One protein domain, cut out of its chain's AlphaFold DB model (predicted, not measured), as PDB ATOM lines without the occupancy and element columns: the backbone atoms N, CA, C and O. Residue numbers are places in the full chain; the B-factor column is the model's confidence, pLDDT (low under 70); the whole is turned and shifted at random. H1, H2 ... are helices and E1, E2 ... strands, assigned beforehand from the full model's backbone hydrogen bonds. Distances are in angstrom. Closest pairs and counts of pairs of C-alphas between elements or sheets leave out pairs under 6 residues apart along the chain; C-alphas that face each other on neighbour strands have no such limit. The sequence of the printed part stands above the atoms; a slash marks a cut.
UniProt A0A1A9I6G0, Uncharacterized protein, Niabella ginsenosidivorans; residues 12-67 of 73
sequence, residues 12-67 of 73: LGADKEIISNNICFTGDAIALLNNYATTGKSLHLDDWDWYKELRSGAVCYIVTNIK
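Overview. This is residues 12 to 67 of the 73 residues of an uncharacterized protein of Niabella ginsenosidivorans (UniProt A0A1A9I6G0). A long hairpin of two strands, E2 and E3, has the short strand E1 along the middle of E3, and one helix, H1, sits beside this small sheet, packing with its first residues on the later part of E3. The far end of H1 and the residues after it, 34 to 40, stick out, away from the turn of the hairpin at Gly 57. The printed part has 56 residues with one named helix and three named strands, in the order E1, H1, E2, E3; the sheet is mixed, in the order E1, E3, E2, and the class is mixed, helices and strands. The whole is compact, with a radius of gyration of the C-alphas of 11.5 A and spans of 35 by 25 by 19 A.

Arrangement. E3, residues 58 to 66, is the inner strand of the sheet. E2, residues 48 to 55, is its antiparallel neighbour at 157 degrees, and the two form a hairpin. N 53 and O 60 are 2.9 A apart and N 62 and O 51 are 2.8 A apart, both within hydrogen-bond range. On the other side of E3, E1, residues 23 to 25, is its parallel neighbour at 39 degrees; the C-alphas of 24 and 62 face each other at 4.8 A. N 24 and O 61, as well as N 63 and O 24, are within hydrogen-bond range at 2.8 A. H1, residues 27 to 37, is on the sheet, but only just not at the sheet's level, with a height over the sheet of 4.0 A; it lies over none of the strands. The closest C-alphas of H1 and E3 are those of Ala 29 and Thr 64, 5.2 A apart. In H1, 5 of 7 O i to N i+4 pairs are within hydrogen-bond range.

Along the chain. E3 is 24.5 A from first to last C-alpha, with C-alpha 58 at (20.410, 23.340, 25.381) and C-alpha 66 at (12.935, 33.025, 4.182). E2 is 21.1 A long. H1 is 15.1 A long, with C-alpha 27 at (11.307, 39.467, 15.206). E1 measures 6.9 A.

Size, cuts and confidence. The C-alphas farthest apart are those of Thr 39 and Gly 57, at 35.1 A. The printed part, residues 12 to 67, has no cut. The links from E1 to H1 and from E2 to E3 are tight, and the one from H1 to E2, with 10 residues between them, is short. The mean pLDDT of the printed part is 78.0; it is under 70 at residues 13 and 15, 18 to 21, and 35 to 41.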
ATOM      1  N   LEU A  12       8.320  21.548   9.638       74.25
ATOM      2  CA  LEU A  12       8.821  20.387   8.917       74.25
ATOM      3  C   LEU A  12      10.290  20.612   8.554       74.25
ATOM      4  O   LEU A  12      10.654  21.698   8.111       74.25
ATOM      5  N   GLY A  13      11.136  19.598   8.708       68.94
ATOM      6  CA  GLY A  13      12.471  19.575   8.103       68.94
ATOM      7  C   GLY A  13      12.710  18.226   7.445       68.94
ATOM      8  O   GLY A  13      12.441  17.194   8.066       68.94
ATOM      9  N   ALA A  14      13.162  18.228   6.185       71.44
ATOM     10  CA  ALA A  14      13.211  17.024   5.351       71.44
ATOM     11  C   ALA A  14      11.884  16.228   5.388       71.44
ATOM     12  O   ALA A  14      11.877  15.014   5.610       71.44
ATOM     13  N   ASP A  15      10.758  16.944   5.271       68.56
ATOM     14  CA  ASP A  15       9.376  16.431   5.305       68.56
ATOM     15  C   ASP A  15       8.964  15.664   6.575       68.56
ATOM     16  O   ASP A  15       7.931  14.991   6.608       68.56
ATOM     17  N   LYS A  16       9.734  15.789   7.658       70.00
ATOM     18  CA  LYS A  16       9.398  15.230   8.971       70.00
ATOM     19  C   LYS A  16       9.054  16.343   9.945       70.00
ATOM     20  O   LYS A  16       9.732  17.365   9.991       70.00
ATOM     21  N   GLU A  17       8.009  16.129  10.741       70.38
ATOM     22  CA  GLU A  17       7.630  17.055  11.807       70.38
ATOM     23  C   GLU A  17       8.745  17.135  12.853       70.38
ATOM     24  O   GLU A  17       9.132  16.132  13.459       70.38
ATOM     25  N   ILE A  18       9.282  18.339  13.048       67.25
ATOM     26  CA  ILE A  18      10.291  18.608  14.064       67.25
ATOM     27  C   ILE A  18       9.564  19.056  15.323       67.25
ATOM     28  O   ILE A  18       9.216  20.223  15.494       67.25
ATOM     29  N   ILE A  19       9.383  18.112  16.241       62.31
ATOM     30  CA  ILE A  19       8.935  18.395  17.604       62.31
ATOM     31  C   ILE A  19      10.183  18.738  18.426       62.31
ATOM     32  O   ILE A  19      10.734  17.900  19.137       62.31
ATOM     33  N   SER A  20      10.693  19.958  18.263       63.34
ATOM     34  CA  SER A  20      11.783  20.484  19.089       63.34
ATOM     35  C   SER A  20      11.261  21.633  19.937       63.34
ATOM     36  O   SER A  20      10.782  22.635  19.412       63.34
ATOM     37  N   ASN A  21      11.397  21.506  21.257       65.38
ATOM     38  CA  ASN A  21      10.956  22.529  22.212       65.38
ATOM     39  C   ASN A  21      11.824  23.803  22.174       65.38
ATOM     40  O   ASN A  21      11.508  24.774  22.855       65.38
ATOM     41  N   ASN A  22      12.904  23.809  21.384       78.50
ATOM     42  CA  ASN A  22      13.906  24.874  21.367       78.50
ATOM     43  C   ASN A  22      14.011  25.558  19.996       78.50
ATOM     44  O   ASN A  22      15.113  25.894  19.560       78.50
ATOM     45  N   ILE A  23      12.891  25.725  19.289       80.62
ATOM     46  CA  ILE A  23      12.851  26.535  18.067       80.62
ATOM     47  C   ILE A  23      12.461  27.963  18.441       80.62
ATOM     48  O   ILE A  23      11.446  28.201  19.094       80.62
ATOM     49  N   CYS A  24      13.289  28.914  18.032       84.31
ATOM     50  CA  CYS A  24      13.085  30.338  18.225       84.31
ATOM     51  C   CYS A  24      13.037  31.037  16.868       84.31
ATOM     52  O   CYS A  24      13.661  30.596  15.905       84.31
ATOM     53  N   PHE A  25      12.332  32.159  16.815       85.94
ATOM     54  CA  PHE A  25      12.193  32.987  15.623       85.94
ATOM     55  C   PHE A  25      12.689  34.395  15.947       85.94
ATOM     56  O   PHE A  25      12.419  34.905  17.038       85.94
ATOM     57  N   THR A  26      13.418  35.028  15.029       87.88
ATOM     58  CA  THR A  26      13.707  36.466  15.140       87.88
ATOM     59  C   THR A  26      12.424  37.288  14.987       87.88
ATOM     60  O   THR A  26      11.399  36.789  14.524       87.88
ATOM     61  N   GLY A  27      12.460  38.570  15.370       83.06
ATOM     62  CA  GLY A  27      11.307  39.467  15.206       83.06
ATOM     63  C   GLY A  27      10.831  39.556  13.752       83.06
ATOM     64  O   GLY A  27       9.632  39.453  13.490       83.06
ATOM     65  N   ASP A  28      11.770  39.644  12.811       82.56
ATOM     66  CA  ASP A  28      11.473  39.672  11.375       82.56
ATOM     67  C   ASP A  28      10.860  38.346  10.896       82.56
ATOM     68  O   ASP A  28       9.851  38.350  10.183       82.56
ATOM     69  N   ALA A  29      11.374  37.203  11.372       84.50
ATOM     70  CA  ALA A  29      10.789  35.892  11.094       84.50
ATOM     71  C   ALA A  29       9.334  35.803  11.574       84.50
ATOM     72  O   ALA A  29       8.470  35.290  10.865       84.50
ATOM     73  N   ILE A  30       9.043  36.323  12.772       82.75
ATOM     74  CA  ILE A  30       7.692  36.339  13.353       82.75
ATOM     75  C   ILE A  30       6.739  37.192  12.511       82.75
ATOM     76  O   ILE A  30       5.592  36.800  12.286       82.75
ATOM     77  N   ALA A  31       7.202  38.340  12.014       82.25
ATOM     78  CA  ALA A  31       6.398  39.185  11.138       82.25
ATOM     79  C   ALA A  31       5.996  38.438   9.854       82.25
ATOM     80  O   ALA A  31       4.835  38.495   9.444       82.25
ATOM     81  N   LEU A  32       6.919  37.666   9.273       78.25
ATOM     82  CA  LEU A  32       6.657  36.812   8.113       78.25
ATOM     83  C   LEU A  32       5.733  35.632   8.461       78.25
ATOM     84  O   LEU A  32       4.822  35.314   7.696       78.25
ATOM     85  N   LEU A  33       5.912  35.016   9.632       76.31
ATOM     86  CA  LEU A  33       5.111  33.889  10.124       76.31
ATOM     87  C   LEU A  33       3.627  34.200  10.279       76.31
ATOM     88  O   LEU A  33       2.802  33.321  10.034       76.31
ATOM     89  N   ASN A  34       3.267  35.423  10.666       70.00
ATOM     90  CA  ASN A  34       1.860  35.811  10.793       70.00
ATOM     91  C   ASN A  34       1.091  35.630   9.467       70.00
ATOM     92  O   ASN A  34      -0.087  35.265   9.478       70.00
ATOM     93  N   ASN A  35       1.763  35.763   8.319       67.56
ATOM     94  CA  ASN A  35       1.169  35.472   7.009       67.56
ATOM     95  C   ASN A  35       0.982  33.962   6.757       67.56
ATOM     96  O   ASN A  35       0.063  33.554   6.049       67.56
ATOM     97  N   TYR A  36       1.814  33.105   7.353       63.25
ATOM     98  CA  TYR A  36       1.685  31.645   7.253       63.25
ATOM     99  C   TYR A  36       0.633  31.089   8.221       63.25
ATOM    100  O   TYR A  36      -0.191  30.260   7.831       63.25
ATOM    101  N   ALA A  37       0.601  31.586   9.460       62.94
ATOM    102  CA  ALA A  37      -0.336  31.143  10.491       62.94
ATOM    103  C   ALA A  37      -1.802  31.415  10.112       62.94
ATOM    104  O   ALA A  37      -2.682  30.604  10.395       62.94
ATOM    105  N   THR A  38      -2.064  32.522   9.413       64.25
ATOM    106  CA  THR A  38      -3.405  32.885   8.922       64.25
ATOM    107  C   THR A  38      -3.914  31.984   7.796       64.25
ATOM    108  O   THR A  38      -5.120  31.924   7.567       64.25
ATOM    109  N   THR A  39      -3.030  31.247   7.116       62.75
ATOM    110  CA  THR A  39      -3.391  30.372   5.987       62.75
ATOM    111  C   THR A  39      -3.402  28.885   6.346       62.75
ATOM    112  O   THR A  39      -3.732  28.057   5.501       62.75
ATOM    113  N   GLY A  40      -3.053  28.529   7.591       59.75
ATOM    114  CA  GLY A  40      -2.973  27.136   8.043       59.75
ATOM    115  C   GLY A  40      -1.880  26.320   7.343       59.75
ATOM    116  O   GLY A  40      -1.937  25.090   7.350       59.75
ATOM    117  N   LYS A  41      -0.908  26.988   6.711       66.75
ATOM    118  CA  LYS A  41       0.190  26.336   5.992       66.75
ATOM    119  C   LYS A  41       1.241  25.787   6.958       66.75
ATOM    120  O   LYS A  41       1.524  26.385   7.995       66.75
ATOM    121  N   SER A  42       1.841  24.661   6.581       70.44
ATOM    122  CA  SER A  42       3.048  24.134   7.222       70.44
ATOM    123  C   SER A  42       4.245  25.026   6.898       70.44
ATOM    124  O   SER A  42       4.365  25.517   5.775       70.44
ATOM    125  N   LEU A  43       5.142  25.209   7.864       76.00
ATOM    126  CA  LEU A  43       6.432  25.849   7.639       76.00
ATOM    127  C   LEU A  43       7.476  24.773   7.353       76.00
ATOM    128  O   LEU A  43       7.688  23.886   8.179       76.00
ATOM    129  N   HIS A  44       8.142  24.865   6.207       77.31
ATOM    130  CA  HIS A  44       9.263  24.000   5.852       77.31
ATOM    131  C   HIS A  44      10.569  24.729   6.182       77.31
ATOM    132  O   HIS A  44      10.854  25.765   5.594       77.31
ATOM    133  N   LEU A  45      11.372  24.219   7.123       77.25
ATOM    134  CA  LEU A  45      12.659  24.832   7.499       77.25
ATOM    135  C   LEU A  45      13.658  24.874   6.344       77.25
ATOM    136  O   LEU A  45      14.589  25.675   6.373       77.25
ATOM    137  N   ASP A  46      13.475  24.025   5.336       81.00
ATOM    138  CA  ASP A  46      14.316  24.017   4.145       81.00
ATOM    139  C   ASP A  46      14.183  25.326   3.348       81.00
ATOM    140  O   ASP A  46      15.166  25.756   2.743       81.00
ATOM    141  N   ASP A  47      13.050  26.026   3.469       82.00
ATOM    142  CA  ASP A  47      12.796  27.332   2.849       82.00
ATOM    143  C   ASP A  47      13.335  28.510   3.674       82.00
ATOM    144  O   ASP A  47      13.236  29.658   3.249       82.00
ATOM    145  N   TRP A  48      13.879  28.258   4.865       86.56
ATOM    146  CA  TRP A  48      14.302  29.301   5.793       86.56
ATOM    147  C   TRP A  48      15.794  29.233   6.075       86.56
ATOM    148  O   TRP A  48      16.396  28.160   6.150       86.56
ATOM    149  N   ASP A  49      16.386  30.401   6.274       87.88
ATOM    150  CA  ASP A  49      17.680  30.532   6.908       87.88
ATOM    151  C   ASP A  49      17.523  30.348   8.413       87.88
ATOM    152  O   ASP A  49      16.612  30.877   9.063       87.88
ATOM    153  N   TRP A  50      18.420  29.547   8.969       87.94
ATOM    154  CA  TRP A  50      18.447  29.255  10.388       87.94
ATOM    155  C   TRP A  50      19.851  28.861  10.825       87.94
ATOM    156  O   TRP A  50      20.677  28.392  10.040       87.94
ATOM    157  N   TYR A  51      20.117  29.028  12.113       85.81
ATOM    158  CA  TYR A  51      21.364  28.601  12.734       85.81
ATOM    159  C   TYR A  51      21.103  28.017  14.121       85.81
ATOM    160  O   TYR A  51      20.000  28.112  14.663       85.81
ATOM    161  N   LYS A  52      22.113  27.350  14.684       87.81
ATOM    162  CA  LYS A  52      22.039  26.760  16.024       87.81
ATOM    163  C   LYS A  52      22.857  27.582  17.004       87.81
ATOM    164  O   LYS A  52      23.974  27.976  16.686       87.81
ATOM    165  N   GLU A  53      22.346  27.740  18.214       88.19
ATOM    166  CA  GLU A  53      23.088  28.292  19.344       88.19
ATOM    167  C   GLU A  53      22.978  27.375  20.558       88.19
ATOM    168  O   GLU A  53      21.947  26.741  20.777       88.19
ATOM    169  N   LEU A  54      24.030  27.324  21.375       87.00
ATOM    170  CA  LEU A  54      23.978  26.680  22.681       87.00
ATOM    171  C   LEU A  54      23.596  27.729  23.729       87.00
ATOM    172  O   LEU A  54      24.380  28.634  24.012       87.00
ATOM    173  N   ARG A  55      22.408  27.604  24.326       82.25
ATOM    174  CA  ARG A  55      21.937  28.490  25.400       82.25
ATOM    175  C   ARG A  55      21.603  27.664  26.631       82.25
ATOM    176  O   ARG A  55      20.811  26.730  26.561       82.25
ATOM    177  N   SER A  56      22.237  27.986  27.758       84.56
ATOM    178  CA  SER A  56      22.015  27.302  29.042       84.56
ATOM    179  C   SER A  56      22.113  25.766  28.963       84.56
ATOM    180  O   SER A  56      21.353  25.056  29.612       84.56
ATOM    181  N   GLY A  57      23.033  25.245  28.141       86.19
ATOM    182  CA  GLY A  57      23.239  23.802  27.956       86.19
ATOM    183  C   GLY A  57      22.264  23.115  26.991       86.19
ATOM    184  O   GLY A  57      22.387  21.914  26.770       86.19
ATOM    185  N   ALA A  58      21.335  23.853  26.381       82.69
ATOM    186  CA  ALA A  58      20.410  23.340  25.381       82.69
ATOM    187  C   ALA A  58      20.719  23.916  23.993       82.69
ATOM    188  O   ALA A  58      21.063  25.090  23.850       82.69
ATOM    189  N   VAL A  59      20.592  23.082  22.958       81.19
ATOM    190  CA  VAL A  59      20.681  23.542  21.567       81.19
ATOM    191  C   VAL A  59      19.364  24.217  21.198       81.19
ATOM    192  O   VAL A  59      18.303  23.592  21.267       81.19
ATOM    193  N   CYS A  60      19.456  25.479  20.798       83.69
ATOM    194  CA  CYS A  60      18.378  26.286  20.252       83.69
ATOM    195  C   CYS A  60      18.561  26.432  18.742       83.69
ATOM    196  O   CYS A  60      19.675  26.624  18.262       83.69
ATOM    197  N   TYR A  61      17.462  26.358  18.005       85.00
ATOM    198  CA  TYR A  61      17.412  26.551  16.561       85.00
ATOM    199  C   TYR A  61      16.763  27.903  16.313       85.00
ATOM    200  O   TYR A  61      15.599  28.091  16.660       85.00
ATOM    201  N   ILE A  62      17.516  28.851  15.771       87.88
ATOM    202  CA  ILE A  62      17.057  30.218  15.549       87.88
ATOM    203  C   ILE A  62      16.772  30.387  14.064       87.88
ATOM    204  O   ILE A  62      17.688  30.351  13.246       87.88
ATOM    205  N   VAL A  63      15.495  30.551  13.734       88.31
ATOM    206  CA  VAL A  63      14.992  30.804  12.384       88.31
ATOM    207  C   VAL A  63      14.958  32.312  12.143       88.31
ATOM    208  O   VAL A  63      14.451  33.059  12.987       88.31
ATOM    209  N   THR A  64      15.509  32.761  11.015       88.81
ATOM    210  CA  THR A  64      15.708  34.188  10.724       88.81
ATOM    211  C   THR A  64      14.870  34.686   9.553       88.81
ATOM    212  O   THR A  64      13.948  35.467   9.747       88.81
ATOM    213  N   ASN A  65      15.177  34.246   8.338       86.25
ATOM    214  CA  ASN A  65      14.601  34.779   7.108       86.25
ATOM    215  C   ASN A  65      14.113  33.633   6.227       86.25
ATOM    216  O   ASN A  65      14.571  32.502   6.362       86.25
ATOM    217  N   ILE A  66      13.207  33.929   5.300       85.12
ATOM    218  CA  ILE A  66      12.935  33.025   4.182       85.12
ATOM    219  C   ILE A  66      14.131  33.141   3.239       85.12
ATOM    220  O   ILE A  66      14.531  34.258   2.904       85.12
ATOM    221  N   LYS A  67      14.699  32.008   2.826       85.12
ATOM    222  CA  LYS A  67      15.741  31.983   1.802       85.12
ATOM    223  C   LYS A  67      15.193  32.665   0.563       85.12
ATOM    224  O   LYS A  67      14.116  32.310   0.083       85.12
TER     225      LYS A  67